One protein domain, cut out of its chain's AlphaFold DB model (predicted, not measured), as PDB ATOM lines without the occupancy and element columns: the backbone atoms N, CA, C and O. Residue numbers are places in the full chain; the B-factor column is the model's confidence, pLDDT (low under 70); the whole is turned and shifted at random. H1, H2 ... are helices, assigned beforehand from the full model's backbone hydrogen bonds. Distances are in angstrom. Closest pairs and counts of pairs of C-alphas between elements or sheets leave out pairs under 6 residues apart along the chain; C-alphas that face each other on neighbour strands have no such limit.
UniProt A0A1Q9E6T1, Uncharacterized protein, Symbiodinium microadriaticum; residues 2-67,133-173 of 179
ATOM      1  N   ASP A   2      17.862 -29.307 -49.570       40.25
ATOM      2  CA  ASP A   2      19.021 -28.419 -49.617       40.25
ATOM      3  C   ASP A   2      18.585 -27.015 -49.206       40.25
ATOM      4  O   ASP A   2      17.849 -26.335 -49.917       40.25
ATOM      5  N   VAL A   3      19.000 -26.601 -48.010       45.19
ATOM      6  CA  VAL A   3      18.873 -25.208 -47.578       45.19
ATOM      7  C   VAL A   3      19.845 -24.386 -48.431       45.19
ATOM      8  O   VAL A   3      21.014 -24.771 -48.529       45.19
ATOM      9  N   PRO A   4      19.424 -23.268 -49.053       52.31
ATOM     10  CA  PRO A   4      20.304 -22.508 -49.932       52.31
ATOM     11  C   PRO A   4      21.524 -22.017 -49.149       52.31
ATOM     12  O   PRO A   4      21.379 -21.350 -48.123       52.31
ATOM     13  N   ALA A   5      22.730 -22.304 -49.643       53.22
ATOM     14  CA  ALA A   5      23.992 -21.924 -48.998       53.22
ATOM     15  C   ALA A   5      24.125 -20.404 -48.725       53.22
ATOM     16  O   ALA A   5      24.899 -19.979 -47.870       53.22
ATOM     17  N   ALA A   6      23.340 -19.570 -49.415       50.69
ATOM     18  CA  ALA A   6      23.251 -18.130 -49.170       50.69
ATOM     19  C   ALA A   6      22.546 -17.776 -47.841       50.69
ATOM     20  O   ALA A   6      22.930 -16.820 -47.161       50.69
ATOM     21  N   LEU A   7      21.546 -18.564 -47.424       55.31
ATOM     22  CA  LEU A   7      20.868 -18.388 -46.133       55.31
ATOM     23  C   LEU A   7      21.766 -18.812 -44.963       55.31
ATOM     24  O   LEU A   7      21.735 -18.182 -43.907       55.31
ATOM     25  N   THR A   8      22.613 -19.826 -45.151       66.31
ATOM     26  CA  THR A   8      23.544 -20.265 -44.100       66.31
ATOM     27  C   THR A   8      24.708 -19.294 -43.914       66.31
ATOM     28  O   THR A   8      25.058 -18.987 -42.775       66.31
ATOM     29  N   LEU A   9      25.262 -18.735 -45.000       70.56
ATOM     30  CA  LEU A   9      26.325 -17.729 -44.908       70.56
ATOM     31  C   LEU A   9      25.813 -16.439 -44.255       70.56
ATOM     32  O   LEU A   9      26.423 -15.947 -43.311       70.56
ATOM     33  N   SER A  10      24.669 -15.915 -44.706       72.19
ATOM     34  CA  SER A  10      24.073 -14.703 -44.126       72.19
ATOM     35  C   SER A  10      23.727 -14.876 -42.639       72.19
ATOM     36  O   SER A  10      24.045 -13.996 -41.837       72.19
ATOM     37  N   GLY A  11      23.179 -16.029 -42.243       77.62
ATOM     38  CA  GLY A  11      22.931 -16.363 -40.836       77.62
ATOM     39  C   GLY A  11      24.213 -16.450 -40.001       77.62
ATOM     40  O   GLY A  11      24.271 -15.892 -38.903       77.62
ATOM     41  N   SER A  12      25.265 -17.078 -40.537       77.62
ATOM     42  CA  SER A  12      26.580 -17.158 -39.883       77.62
ATOM     43  C   SER A  12      27.204 -15.772 -39.684       77.62
ATOM     44  O   SER A  12      27.694 -15.471 -38.595       77.62
ATOM     45  N   ARG A  13      27.100 -14.875 -40.674       80.88
ATOM     46  CA  ARG A  13      27.595 -13.493 -40.560       80.88
ATOM     47  C   ARG A  13      26.897 -12.702 -39.465       80.88
ATOM     48  O   ARG A  13      27.558 -12.029 -38.677       80.88
ATOM     49  N   VAL A  14      25.568 -12.786 -39.393       83.69
ATOM     50  CA  VAL A  14      24.790 -12.101 -38.349       83.69
ATOM     51  C   VAL A  14      25.170 -12.625 -36.967       83.69
ATOM     52  O   VAL A  14      25.377 -11.831 -36.050       83.69
ATOM     53  N   ALA A  15      25.316 -13.945 -36.821       83.00
ATOM     54  CA  ALA A  15      25.758 -14.549 -35.570       83.00
ATOM     55  C   ALA A  15      27.159 -14.057 -35.169       83.00
ATOM     56  O   ALA A  15      27.366 -13.667 -34.019       83.00
ATOM     57  N   LEU A  16      28.100 -14.004 -36.116       84.88
ATOM     58  CA  LEU A  16      29.465 -13.550 -35.862       84.88
ATOM     59  C   LEU A  16      29.507 -12.070 -35.463       84.88
ATOM     60  O   LEU A  16      30.116 -11.732 -34.452       84.88
ATOM     61  N   LEU A  17      28.796 -11.198 -36.180       85.75
ATOM     62  CA  LEU A  17      28.687  -9.776 -35.840       85.75
ATOM     63  C   LEU A  17      28.035  -9.555 -34.467       85.75
ATOM     64  O   LEU A  17      28.492  -8.709 -33.697       85.75
ATOM     65  N   GLY A  18      27.005 -10.335 -34.130       85.56
ATOM     66  CA  GLY A  18      26.371 -10.294 -32.813       85.56
ATOM     67  C   GLY A  18      27.336 -10.684 -31.689       85.56
ATOM     68  O   GLY A  18      27.435  -9.982 -30.682       85.56
ATOM     69  N   LEU A  19      28.102 -11.760 -31.881       84.81
ATOM     70  CA  LEU A  19      29.118 -12.203 -30.922       84.81
ATOM     71  C   LEU A  19      30.266 -11.192 -30.791       84.81
ATOM     72  O   LEU A  19      30.712 -10.921 -29.677       84.81
ATOM     73  N   VAL A  20      30.704 -10.580 -31.895       86.69
ATOM     74  CA  VAL A  20      31.687  -9.485 -31.885       86.69
ATOM     75  C   VAL A  20      31.168  -8.300 -31.073       86.69
ATOM     76  O   VAL A  20      31.896  -7.755 -30.245       86.69
ATOM     77  N   GLN A  21      29.903  -7.916 -31.246       87.19
ATOM     78  CA  GLN A  21      29.324  -6.808 -30.492       87.19
ATOM     79  C   GLN A  21      29.251  -7.109 -28.989       87.19
ATOM     80  O   GLN A  21      29.592  -6.249 -28.174       87.19
ATOM     81  N   LEU A  22      28.874  -8.334 -28.613       84.56
ATOM     82  CA  LEU A  22      28.914  -8.785 -27.218       84.56
ATOM     83  C   LEU A  22      30.337  -8.736 -26.652       84.56
ATOM     84  O   LEU A  22      30.539  -8.303 -25.518       84.56
ATOM     85  N   LEU A  23      31.331  -9.110 -27.457       84.81
ATOM     86  CA  LEU A  23      32.736  -9.042 -27.073       84.81
ATOM     87  C   LEU A  23      33.198  -7.599 -26.829       84.81
ATOM     88  O   LEU A  23      33.839  -7.312 -25.820       84.81
ATOM     89  N   ARG A  24      32.807  -6.661 -27.699       85.75
ATOM     90  CA  ARG A  24      33.088  -5.226 -27.515       85.75
ATOM     91  C   ARG A  24      32.463  -4.687 -26.232       85.75
ATOM     92  O   ARG A  24      33.109  -3.943 -25.499       85.75
ATOM     93  N   MET A  25      31.226  -5.084 -25.934       83.00
ATOM     94  CA  MET A  25      30.566  -4.715 -24.680       83.00
ATOM     95  C   MET A  25      31.283  -5.290 -23.454       83.00
ATOM     96  O   MET A  25      31.340  -4.624 -22.419       83.00
ATOM     97  N   ALA A  26      31.863  -6.487 -23.571       82.31
ATOM     98  CA  ALA A  26      32.670  -7.082 -22.513       82.31
ATOM     99  C   ALA A  26      33.937  -6.267 -22.232       82.31
ATOM    100  O   ALA A  26      34.240  -5.997 -21.071       82.31
ATOM    101  N   PHE A  27      34.630  -5.802 -23.275       81.38
ATOM    102  CA  PHE A  27      35.808  -4.940 -23.115       81.38
ATOM    103  C   PHE A  27      35.465  -3.572 -22.532       81.38
ATOM    104  O   PHE A  27      36.218  -3.046 -21.717       81.38
ATOM    105  N   ALA A  28      34.305  -3.020 -22.888       81.94
ATOM    106  CA  ALA A  28      33.806  -1.764 -22.335       81.94
ATOM    107  C   ALA A  28      33.284  -1.884 -20.886       81.94
ATOM    108  O   ALA A  28      32.766  -0.905 -20.355       81.94
ATOM    109  N   GLN A  29      33.370  -3.068 -20.259       73.19
ATOM    110  CA  GLN A  29      32.781  -3.380 -18.946       73.19
ATOM    111  C   GLN A  29      31.275  -3.069 -18.852       73.19
ATOM    112  O   GLN A  29      30.720  -2.920 -17.767       73.19
ATOM    113  N   ALA A  30      30.595  -3.007 -19.997       74.00
ATOM    114  CA  ALA A  30      29.162  -2.747 -20.102       74.00
ATOM    115  C   ALA A  30      28.337  -4.046 -20.084       74.00
ATOM    116  O   ALA A  30      27.130  -4.028 -20.329       74.00
ATOM    117  N   LEU A  31      28.987  -5.189 -19.841       75.56
ATOM    118  CA  LEU A  31      28.342  -6.493 -19.820       75.56
ATOM    119  C   LEU A  31      27.734  -6.762 -18.431       75.56
ATOM    120  O   LEU A  31      28.443  -6.665 -17.427       75.56
ATOM    121  N   PRO A  32      26.454  -7.160 -18.344       78.62
ATOM    122  CA  PRO A  32      25.866  -7.653 -17.103       78.62
ATOM    123  C   PRO A  32      26.708  -8.779 -16.485       78.62
ATOM    124  O   PRO A  32      27.150  -9.683 -17.196       78.62
ATOM    125  N   ALA A  33      26.883  -8.775 -15.159       76.00
ATOM    126  CA  ALA A  33      27.722  -9.750 -14.445       76.00
ATOM    127  C   ALA A  33      27.344 -11.219 -14.735       76.00
ATOM    128  O   ALA A  33      28.210 -12.088 -14.814       76.00
ATOM    129  N   ASN A  34      26.058 -11.476 -14.983       77.69
ATOM    130  CA  ASN A  34      25.528 -12.798 -15.329       77.69
ATOM    131  C   ASN A  34      26.070 -13.313 -16.674       77.69
ATOM    132  O   ASN A  34      26.219 -14.514 -16.865       77.69
ATOM    133  N   LEU A  35      26.376 -12.407 -17.608       75.62
ATOM    134  CA  LEU A  35      26.952 -12.738 -18.912       75.62
ATOM    135  C   LEU A  35      28.482 -12.790 -18.868       75.62
ATOM    136  O   LEU A  35      29.088 -13.485 -19.680       75.62
ATOM    137  N   ALA A  36      29.115 -12.115 -17.903       75.62
ATOM    138  CA  ALA A  36      30.569 -12.127 -17.748       75.62
ATOM    139  C   ALA A  36      31.105 -13.538 -17.441       75.62
ATOM    140  O   ALA A  36      32.168 -13.914 -17.924       75.62
ATOM    141  N   GLN A  37      30.335 -14.357 -16.716       80.62
ATOM    142  CA  GLN A  37      30.671 -15.766 -16.466       80.62
ATOM    143  C   GLN A  37      30.649 -16.624 -17.743       80.62
ATOM    144  O   GLN A  37      31.340 -17.636 -17.820       80.62
ATOM    145  N   GLY A  38      29.886 -16.207 -18.758       83.25
ATOM    146  CA  GLY A  38      29.783 -16.878 -20.054       83.25
ATOM    147  C   GLY A  38      30.851 -16.463 -21.067       83.25
ATOM    148  O   GLY A  38      30.869 -17.007 -22.171       83.25
ATOM    149  N   LEU A  39      31.753 -15.536 -20.724       82.94
ATOM    150  CA  LEU A  39      32.804 -15.059 -21.632       82.94
ATOM    151  C   LEU A  39      33.658 -16.169 -22.262       82.94
ATOM    152  O   LEU A  39      33.835 -16.132 -23.480       82.94
ATOM    153  N   PRO A  40      34.122 -17.192 -21.518       84.31
ATOM    154  CA  PRO A  40      34.872 -18.296 -22.119       84.31
ATOM    155  C   PRO A  40      34.069 -19.020 -23.210       84.31
ATOM    156  O   PRO A  40      34.593 -19.373 -24.267       84.31
ATOM    157  N   HIS A  41      32.766 -19.208 -22.981       86.38
ATOM    158  CA  HIS A  41      31.883 -19.862 -23.940       86.38
ATOM    159  C   HIS A  41      31.617 -18.982 -25.171       86.38
ATOM    160  O   HIS A  41      31.595 -19.474 -26.298       86.38
ATOM    161  N   LEU A  42      31.481 -17.666 -24.980       86.12
ATOM    162  CA  LEU A  42      31.350 -16.710 -26.081       86.12
ATOM    163  C   LEU A  42      32.594 -16.708 -26.973       86.12
ATOM    164  O   LEU A  42      32.468 -16.766 -28.192       86.12
ATOM    165  N   VAL A  43      33.787 -16.686 -26.377       85.75
ATOM    166  CA  VAL A  43      35.058 -16.654 -27.116       85.75
ATOM    167  C   VAL A  43      35.289 -17.954 -27.887       85.75
ATOM    168  O   VAL A  43      35.650 -17.913 -29.062       85.75
ATOM    169  N   THR A  44      35.017 -19.108 -27.276       85.88
ATOM    170  CA  THR A  44      35.105 -20.407 -27.968       85.88
ATOM    171  C   THR A  44      34.102 -20.510 -29.117       85.88
ATOM    172  O   THR A  44      34.473 -20.902 -30.223       85.88
ATOM    173  N   THR A  45      32.855 -20.083 -28.902       86.50
ATOM    174  CA  THR A  45      31.826 -20.048 -29.953       86.50
ATOM    175  C   THR A  45      32.220 -19.111 -31.092       86.50
ATOM    176  O   THR A  45      32.062 -19.462 -32.258       86.50
ATOM    177  N   LEU A  46      32.787 -17.946 -30.777       86.00
ATOM    178  CA  LEU A  46      33.269 -16.984 -31.763       86.00
ATOM    179  C   LEU A  46      34.426 -17.553 -32.595       86.00
ATOM    180  O   LEU A  46      34.436 -17.397 -33.814       86.00
ATOM    181  N   ALA A  47      35.357 -18.277 -31.967       84.88
ATOM    182  CA  ALA A  47      36.432 -18.967 -32.673       84.88
ATOM    183  C   ALA A  47      35.890 -20.034 -33.638       84.88
ATOM    184  O   ALA A  47      36.303 -20.075 -34.798       84.88
ATOM    185  N   VAL A  48      34.925 -20.851 -33.201       85.75
ATOM    186  CA  VAL A  48      34.272 -21.861 -34.054       85.75
ATOM    187  C   VAL A  48      33.520 -21.206 -35.212       85.75
ATOM    188  O   VAL A  48      33.724 -21.592 -36.361       85.75
ATOM    189  N   GLN A  49      32.708 -20.184 -34.931       84.88
ATOM    190  CA  GLN A  49      31.949 -19.465 -35.956       84.88
ATOM    191  C   GLN A  49      32.870 -18.801 -36.977       84.88
ATOM    192  O   GLN A  49      32.626 -18.926 -38.169       84.88
ATOM    193  N   SER A  50      33.974 -18.184 -36.546       83.81
ATOM    194  CA  SER A  50      34.919 -17.549 -37.472       83.81
ATOM    195  C   SER A  50      35.550 -18.527 -38.467       83.81
ATOM    196  O   SER A  50      35.693 -18.198 -39.644       83.81
ATOM    197  N   LYS A  51      35.847 -19.757 -38.028       83.00
ATOM    198  CA  LYS A  51      36.350 -20.828 -38.899       83.00
ATOM    199  C   LYS A  51      35.283 -21.320 -39.872       83.00
ATOM    200  O   LYS A  51      35.587 -21.552 -41.037       83.00
ATOM    201  N   GLU A  52      34.043 -21.459 -39.410       83.06
ATOM    202  CA  GLU A  52      32.929 -21.855 -40.275       83.06
ATOM    203  C   GLU A  52      32.648 -20.788 -41.339       83.06
ATOM    204  O   GLU A  52      32.507 -21.111 -42.515       83.06
ATOM    205  N   THR A  53      32.658 -19.505 -40.970       80.00
ATOM    206  CA  THR A  53      32.491 -18.403 -41.922       80.00
ATOM    207  C   THR A  53      33.610 -18.377 -42.969       80.00
ATOM    208  O   THR A  53      33.317 -18.209 -44.153       80.00
ATOM    209  N   LEU A  54      34.872 -18.603 -42.574       81.25
ATOM    210  CA  LEU A  54      36.000 -18.759 -43.507       81.25
ATOM    211  C   LEU A  54      35.773 -19.925 -44.477       81.25
ATOM    212  O   LEU A  54      35.831 -19.733 -45.688       81.25
ATOM    213  N   ARG A  55      35.409 -21.104 -43.958       81.44
ATOM    214  CA  ARG A  55      35.126 -22.295 -44.771       81.44
ATOM    215  C   ARG A  55      33.980 -22.065 -45.760       81.44
ATOM    216  O   ARG A  55      34.038 -22.524 -46.900       81.44
ATOM    217  N   LEU A  56      32.925 -21.372 -45.338       78.81
ATOM    218  CA  LEU A  56      31.796 -21.041 -46.207       78.81
ATOM    219  C   LEU A  56      32.186 -20.012 -47.277       78.81
ATOM    220  O   LEU A  56      31.722 -20.137 -48.411       78.81
ATOM    221  N   ARG A  57      33.052 -19.038 -46.958       75.31
ATOM    222  CA  ARG A  57      33.611 -18.099 -47.945       75.31
ATOM    223  C   ARG A  57      34.493 -18.816 -48.969       75.31
ATOM    224  O   ARG A  57      34.308 -18.584 -50.158       75.31
ATOM    225  N   GLU A  58      35.375 -19.717 -48.538       79.81
ATOM    226  CA  GLU A  58      36.189 -20.553 -49.437       79.81
ATOM    227  C   GLU A  58      35.306 -21.402 -50.354       79.81
ATOM    228  O   GLU A  58      35.447 -21.351 -51.572       79.81
ATOM    229  N   LYS A  59      34.313 -22.106 -49.792       78.06
ATOM    230  CA  LYS A  59      33.358 -22.908 -50.572       78.06
ATOM    231  C   LYS A  59      32.569 -22.059 -51.576       78.06
ATOM    232  O   LYS A  59      32.305 -22.516 -52.686       78.06
ATOM    233  N   ALA A  60      32.176 -20.842 -51.199       72.25
ATOM    234  CA  ALA A  60      31.491 -19.915 -52.095       72.25
ATOM    235  C   ALA A  60      32.415 -19.377 -53.202       72.25
ATOM    236  O   ALA A  60      31.948 -19.183 -54.321       72.25
ATOM    237  N   ALA A  61      33.702 -19.162 -52.912       70.94
ATOM    238  CA  ALA A  61      34.701 -18.751 -53.896       70.94
ATOM    239  C   ALA A  61      35.011 -19.877 -54.896       70.94
ATOM    240  O   ALA A  61      34.982 -19.631 -56.099       70.94
ATOM    241  N   SER A  62      35.204 -21.117 -54.430       69.31
ATOM    242  CA  SER A  62      35.409 -22.281 -55.308       69.31
ATOM    243  C   SER A  62      34.215 -22.519 -56.235       69.31
ATOM    244  O   SER A  62      34.396 -22.716 -57.428       69.31
ATOM    245  N   ARG A  63      32.983 -22.387 -55.722       63.00
ATOM    246  CA  ARG A  63      31.768 -22.545 -56.538       63.00
ATOM    247  C   ARG A  63      31.649 -21.504 -57.658       63.00
ATOM    248  O   ARG A  63      31.014 -21.788 -58.661       63.00
ATOM    249  N   ARG A  64      32.239 -20.313 -57.496       58.31
ATOM    250  CA  ARG A  64      32.289 -19.287 -58.554       58.31
ATOM    251  C   ARG A  64      33.355 -19.582 -59.610       58.31
ATOM    252  O   ARG A  64      33.141 -19.249 -60.762       58.31
ATOM    253  N   GLN A  65      34.470 -20.211 -59.234       53.81
ATOM    254  CA  GLN A  65      35.502 -20.637 -60.190       53.81
ATOM    255  C   GLN A  65      35.036 -21.799 -61.074       53.81
ATOM    256  O   GLN A  65      35.331 -21.812 -62.265       53.81
ATOM    257  N   ASP A  66      34.264 -22.735 -60.521       51.47
ATOM    258  CA  ASP A  66      33.732 -23.860 -61.298       51.47
ATOM    259  C   ASP A  66      32.664 -23.414 -62.322       51.47
ATOM    260  O   ASP A  66      32.527 -24.031 -63.375       51.47
ATOM    261  N   GLU A  67      31.947 -22.312 -62.062       48.72
ATOM    262  CA  GLU A  67      30.942 -21.743 -62.980       48.72
ATOM    263  C   GLU A  67      31.564 -20.921 -64.137       48.72
ATOM    264  O   GLU A  67      30.894 -20.701 -65.144       48.72
ATOM    265  N   ASP A 133      26.399  -7.769 -46.792       61.50
ATOM    266  CA  ASP A 133      27.448  -8.119 -47.770       61.50
ATOM    267  C   ASP A 133      28.567  -7.073 -47.820       61.50
ATOM    268  O   ASP A 133      29.682  -7.384 -48.222       61.50
ATOM    269  N   SER A 134      28.282  -5.831 -47.411       64.50
ATOM    270  CA  SER A 134      29.284  -4.757 -47.376       64.50
ATOM    271  C   SER A 134      30.151  -4.767 -46.115       64.50
ATOM    272  O   SER A 134      31.166  -4.076 -46.061       64.50
ATOM    273  N   VAL A 135      29.754  -5.530 -45.094       70.81
ATOM    274  CA  VAL A 135      30.448  -5.581 -43.808       70.81
ATOM    275  C   VAL A 135      31.297  -6.837 -43.770       70.81
ATOM    276  O   VAL A 135      30.757  -7.937 -43.750       70.81
ATOM    277  N   ASP A 136      32.618  -6.672 -43.714       78.94
ATOM    278  CA  ASP A 136      33.509  -7.804 -43.497       78.94
ATOM    279  C   ASP A 136      33.556  -8.160 -42.003       78.94
ATOM    280  O   ASP A 136      34.248  -7.535 -41.192       78.94
ATOM    281  N   GLU A 137      32.781  -9.175 -41.635       82.38
ATOM    282  CA  GLU A 137      32.644  -9.673 -40.271       82.38
ATOM    283  C   GLU A 137      33.974 -10.162 -39.669       82.38
ATOM    284  O   GLU A 137      34.202 -10.002 -38.467       82.38
ATOM    285  N   LEU A 138      34.887 -10.687 -40.495       81.88
ATOM    286  CA  LEU A 138      36.200 -11.160 -40.049       81.88
ATOM    287  C   LEU A 138      37.135  -9.987 -39.745       81.88
ATOM    288  O   LEU A 138      37.887 -10.025 -38.766       81.88
ATOM    289  N   VAL A 139      37.044  -8.910 -40.531       83.44
ATOM    290  CA  VAL A 139      37.774  -7.664 -40.262       83.44
ATOM    291  C   VAL A 139      37.275  -7.032 -38.965       83.44
ATOM    292  O   VAL A 139      38.094  -6.694 -38.110       83.44
ATOM    293  N   ALA A 140      35.956  -6.954 -38.770       84.75
ATOM    294  CA  ALA A 140      35.362  -6.430 -37.539       84.75
ATOM    295  C   ALA A 140      35.773  -7.246 -36.298       84.75
ATOM    296  O   ALA A 140      36.063  -6.678 -35.238       84.75
ATOM    297  N   LEU A 141      35.847  -8.576 -36.427       85.19
ATOM    298  CA  LEU A 141      36.368  -9.452 -35.381       85.19
ATOM    299  C   LEU A 141      37.839  -9.150 -35.085       85.19
ATOM    300  O   LEU A 141      38.192  -8.950 -33.927       85.19
ATOM    301  N   ARG A 142      38.694  -9.056 -36.107       85.38
ATOM    302  CA  ARG A 142      40.120  -8.747 -35.933       85.38
ATOM    303  C   ARG A 142      40.336  -7.402 -35.241       85.38
ATOM    304  O   ARG A 142      41.115  -7.330 -34.298       85.38
ATOM    305  N   GLU A 143      39.647  -6.353 -35.682       86.06
ATOM    306  CA  GLU A 143      39.717  -5.029 -35.046       86.06
ATOM    307  C   GLU A 143      39.302  -5.088 -33.576       86.06
ATOM    308  O   GLU A 143      39.930  -4.470 -32.718       86.06
ATOM    309  N   THR A 144      38.278  -5.880 -33.272       85.75
ATOM    310  CA  THR A 144      37.824  -6.091 -31.899       85.75
ATOM    311  C   THR A 144      38.869  -6.846 -31.076       85.75
ATOM    312  O   THR A 144      39.159  -6.449 -29.950       85.75
ATOM    313  N   LEU A 145      39.493  -7.890 -31.630       84.88
ATOM    314  CA  LEU A 145      40.552  -8.646 -30.953       84.88
ATOM    315  C   LEU A 145      41.827  -7.811 -30.731       84.88
ATOM    316  O   LEU A 145      42.509  -8.006 -29.728       84.88
ATOM    317  N   GLN A 146      42.121  -6.833 -31.592       85.50
ATOM    318  CA  GLN A 146      43.219  -5.879 -31.371       85.50
ATOM    319  C   GLN A 146      42.970  -4.940 -30.183       85.50
ATOM    320  O   GLN A 146      43.919  -4.444 -29.582       85.50
ATOM    321  N   GLN A 147      41.706  -4.706 -29.828       85.88
ATOM    322  CA  GLN A 147      41.322  -3.875 -28.684       85.88
ATOM    323  C   GLN A 147      41.283  -4.659 -27.363       85.88
ATOM    324  O   GLN A 147      40.937  -4.084 -26.330       85.88
ATOM    325  N   VAL A 148      41.640  -5.952 -27.367       83.62
ATOM    326  CA  VAL A 148      41.668  -6.783 -26.156       83.62
ATOM    327  C   VAL A 148      42.667  -6.196 -25.150       83.62
ATOM    328  O   VAL A 148      43.865  -6.116 -25.451       83.62
ATOM    329  N   PRO A 149      42.219  -5.845 -23.928       82.69
ATOM    330  CA  PRO A 149      43.112  -5.383 -22.875       82.69
ATOM    331  C   PRO A 149      44.199  -6.426 -22.568       82.69
ATOM    332  O   PRO A 149      43.891  -7.617 -22.503       82.69
ATOM    333  N   PRO A 150      45.452  -6.022 -22.291       79.75
ATOM    334  CA  PRO A 150      46.565  -6.954 -22.077       79.75
ATOM    335  C   PRO A 150      46.315  -7.946 -20.931       79.75
ATOM    336  O   PRO A 150      46.746  -9.091 -20.992       79.75
ATOM    337  N   GLN A 151      45.546  -7.543 -19.916       81.06
ATOM    338  CA  GLN A 151      45.153  -8.415 -18.803       81.06
ATOM    339  C   GLN A 151      44.220  -9.560 -19.233       81.06
ATOM    340  O   GLN A 151      44.246 -10.631 -18.635       81.06
ATOM    341  N   MET A 152      43.417  -9.351 -20.279       81.00
ATOM    342  CA  MET A 152      42.525 -10.367 -20.836       81.00
ATOM    343  C   MET A 152      43.212 -11.248 -21.879       81.00
ATOM    344  O   MET A 152      42.729 -12.347 -22.121       81.00
ATOM    345  N   GLN A 153      44.338 -10.835 -22.470       83.62
ATOM    346  CA  GLN A 153      44.996 -11.612 -23.530       83.62
ATOM    347  C   GLN A 153      45.328 -13.038 -23.080       83.62
ATOM    348  O   GLN A 153      44.941 -13.985 -23.757       83.62
ATOM    349  N   GLN A 154      45.913 -13.215 -21.892       83.88
ATOM    350  CA  GLN A 154      46.206 -14.556 -21.365       83.88
ATOM    351  C   GLN A 154      44.940 -15.385 -21.104       83.88
ATOM    352  O   GLN A 154      44.935 -16.599 -21.302       83.88
ATOM    353  N   GLN A 155      43.847 -14.742 -20.684       84.88
ATOM    354  CA  GLN A 155      42.570 -15.430 -20.488       84.88
ATOM    355  C   GLN A 155      41.997 -15.899 -21.828       84.88
ATOM    356  O   GLN A 155      41.594 -17.053 -21.952       84.88
ATOM    357  N   PHE A 156      42.045 -15.050 -22.853       83.69
ATOM    358  CA  PHE A 156      41.634 -15.405 -24.209       83.69
ATOM    359  C   PHE A 156      42.456 -16.560 -24.772       83.69
ATOM    360  O   PHE A 156      41.881 -17.498 -25.320       83.69
ATOM    361  N   GLU A 157      43.774 -16.531 -24.594       86.44
ATOM    362  CA  GLU A 157      44.652 -17.616 -25.032       86.44
ATOM    363  C   GLU A 157      44.312 -18.937 -24.335       86.44
ATOM    364  O   GLU A 157      44.246 -19.983 -24.985       86.44
ATOM    365  N   SER A 158      43.992 -18.884 -23.038       86.81
ATOM    366  CA  SER A 158      43.554 -20.059 -22.279       86.81
ATOM    367  C   SER A 158      42.211 -20.627 -22.755       86.81
ATOM    368  O   SER A 158      42.009 -21.837 -22.706       86.81
ATOM    369  N   TRP A 159      41.298 -19.779 -23.242       86.25
ATOM    370  CA  TRP A 159      39.975 -20.205 -23.716       86.25
ATOM    371  C   TRP A 159      40.004 -20.720 -25.152       86.25
ATOM    372  O   TRP A 159      39.317 -21.686 -25.472       86.25
ATOM    373  N   VAL A 160      40.789 -20.080 -26.019       82.06
ATOM    374  CA  VAL A 160      40.940 -20.475 -27.428       82.06
ATOM    375  C   VAL A 160      41.870 -21.687 -27.568       82.06
ATOM    376  O   VAL A 160      41.775 -22.416 -28.554       82.06
ATOM    377  N   GLY A 161      42.742 -21.933 -26.583       81.56
ATOM    378  CA  GLY A 161      43.725 -23.016 -26.621       81.56
ATOM    379  C   GLY A 161      44.884 -22.734 -27.583       81.56
ATOM    380  O   GLY A 161      45.464 -23.662 -28.141       81.56
ATOM    381  N   GLY A 162      45.199 -21.457 -27.815       82.56
ATOM    382  CA  GLY A 162      46.224 -21.004 -28.754       82.56
ATOM    383  C   GLY A 162      46.481 -19.503 -28.631       82.56
ATOM    384  O   GLY A 162      45.768 -18.810 -27.910       82.56
ATOM    385  N   SER A 163      47.501 -18.990 -29.327       84.94
ATOM    386  CA  SER A 163      47.824 -17.560 -29.237       84.94
ATOM    387  C   SER A 163      46.766 -16.700 -29.932       84.94
ATOM    388  O   SER A 163      46.314 -17.009 -31.041       84.94
ATOM    389  N   LEU A 164      46.404 -15.575 -29.308       83.75
ATOM    390  CA  LEU A 164      45.465 -14.608 -29.886       83.75
ATOM    391  C   LEU A 164      45.972 -14.094 -31.244       83.75
ATOM    392  O   LEU A 164      45.197 -13.900 -32.178       83.75
ATOM    393  N   GLN A 165      47.291 -13.932 -31.364       82.12
ATOM    394  CA  GLN A 165      47.968 -13.526 -32.595       82.12
ATOM    395  C   GLN A 165      47.776 -14.546 -33.719       82.12
ATOM    396  O   GLN A 165      47.423 -14.168 -34.833       82.12
ATOM    397  N   GLN A 166      47.931 -15.839 -33.432       84.00
ATOM    398  CA  GLN A 166      47.693 -16.895 -34.417       84.00
ATOM    399  C   GLN A 166      46.232 -16.925 -34.867       84.00
ATOM    400  O   GLN A 166      45.965 -17.119 -36.052       84.00
ATOM    401  N   TRP A 167      45.287 -16.681 -33.955       83.50
ATOM    402  CA  TRP A 167      43.885 -16.542 -34.338       83.50
ATOM    403  C   TRP A 167      43.679 -15.332 -35.258       83.50
ATOM    404  O   TRP A 167      43.111 -15.491 -36.333       83.50
ATOM    405  N   MET A 168      44.222 -14.155 -34.932       83.25
ATOM    406  CA  MET A 168      44.132 -12.968 -35.798       83.25
ATOM    407  C   MET A 168      44.752 -13.170 -37.188       83.25
ATOM    408  O   MET A 168      44.199 -12.673 -38.165       83.25
ATOM    409  N   VAL A 169      45.855 -13.915 -37.288       82.62
ATOM    410  CA  VAL A 169      46.467 -14.287 -38.575       82.62
ATOM    411  C   VAL A 169      45.588 -15.278 -39.340       82.62
ATOM    412  O   VAL A 169      45.438 -15.159 -40.547       82.62
ATOM    413  N   SER A 170      44.929 -16.223 -38.665       81.00
ATOM    414  CA  SER A 170      43.978 -17.117 -39.345       81.00
ATOM    415  C   SER A 170      42.719 -16.401 -39.851       81.00
ATOM    416  O   SER A 170      42.039 -16.911 -40.734       81.00
ATOM    417  N   LEU A 171      42.405 -15.222 -39.298       78.75
ATOM    418  CA  LEU A 171      41.264 -14.395 -39.697       78.75
ATOM    419  C   LEU A 171      41.557 -13.486 -40.889       78.75
ATOM    420  O   LEU A 171      40.619 -12.896 -41.419       78.75
ATOM    421  N   THR A 172      42.818 -13.328 -41.302       68.62
ATOM    422  CA  THR A 172      43.107 -12.716 -42.598       68.62
ATOM    423  C   THR A 172      42.858 -13.772 -43.662       68.62
ATOM    424  O   THR A 172      43.671 -14.691 -43.766       68.62
ATOM    425  N   PRO A 173      41.770 -13.682 -44.454       59.34
ATOM    426  CA  PRO A 173      41.777 -14.388 -45.714       59.34
ATOM    427  C   PRO A 173      42.978 -13.826 -46.465       59.34
ATOM    428  O   PRO A 173      43.108 -12.602 -46.592       59.34
TER     429      PRO A 173
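What this domain is: This is residues 2 to 67 and 133 to 173 of the 179 residues of an uncharacterized protein of Symbiodinium microadriaticum (UniProt A0A1Q9E6T1). Two long helices, H1 and H3, lie side by side, running opposite ways; H4 packs on H1, H5 on residues 40 to 47 of H3, and residues 61 to 67 of H3 stick out. The 107 printed residues hold six named helices, H1 to H6, and no named strand: all helix, compact, radius of gyration of the C-alphas 14.8 A, spans 48 by 26 by 23 A.

Where its parts are: H1, residues 5 to 27, begins at C-alpha (23.992, -21.924, -48.998) and measures 33.1 A. H2 is 33 to 36; H3, 39 to 67, measures 41.9 A. H4 is 137 to 146, H5 150 to 160, and H6 164 to 170, ending at C-alpha (43.978, -17.117, -39.345).

How they stand to each other: H1 touches H3 at a shallow tilt of 31 degrees, closest C-alphas Ser 12 and Thr 53, 6.4 A. H1 touches H4, closest C-alphas Val 20 and Leu 141, 5.8 A. H3 touches H5 at a steep tilt of 65 degrees, closest C-alphas Pro 40 and Trp 159, 5.7 A. H2 touches no helix. H6 only just touches H4, with 3 pairs of C-alphas within 8 A, closest Arg 142 and Met 168, 5.8 A. Every O i to N i+4 pair is within hydrogen-bond range in H1, H4 and H6; H3 has 24 of 25, H5 5 of 7, and H2 is too short for one.

The domain as a whole: Residues 68 to 132 are not printed; C-alphas 67 and 133 are 20.7 A apart. The pLDDT is under 70 at residues 2 to 8, 62 to 67, 133 to 134 and 172 to 173.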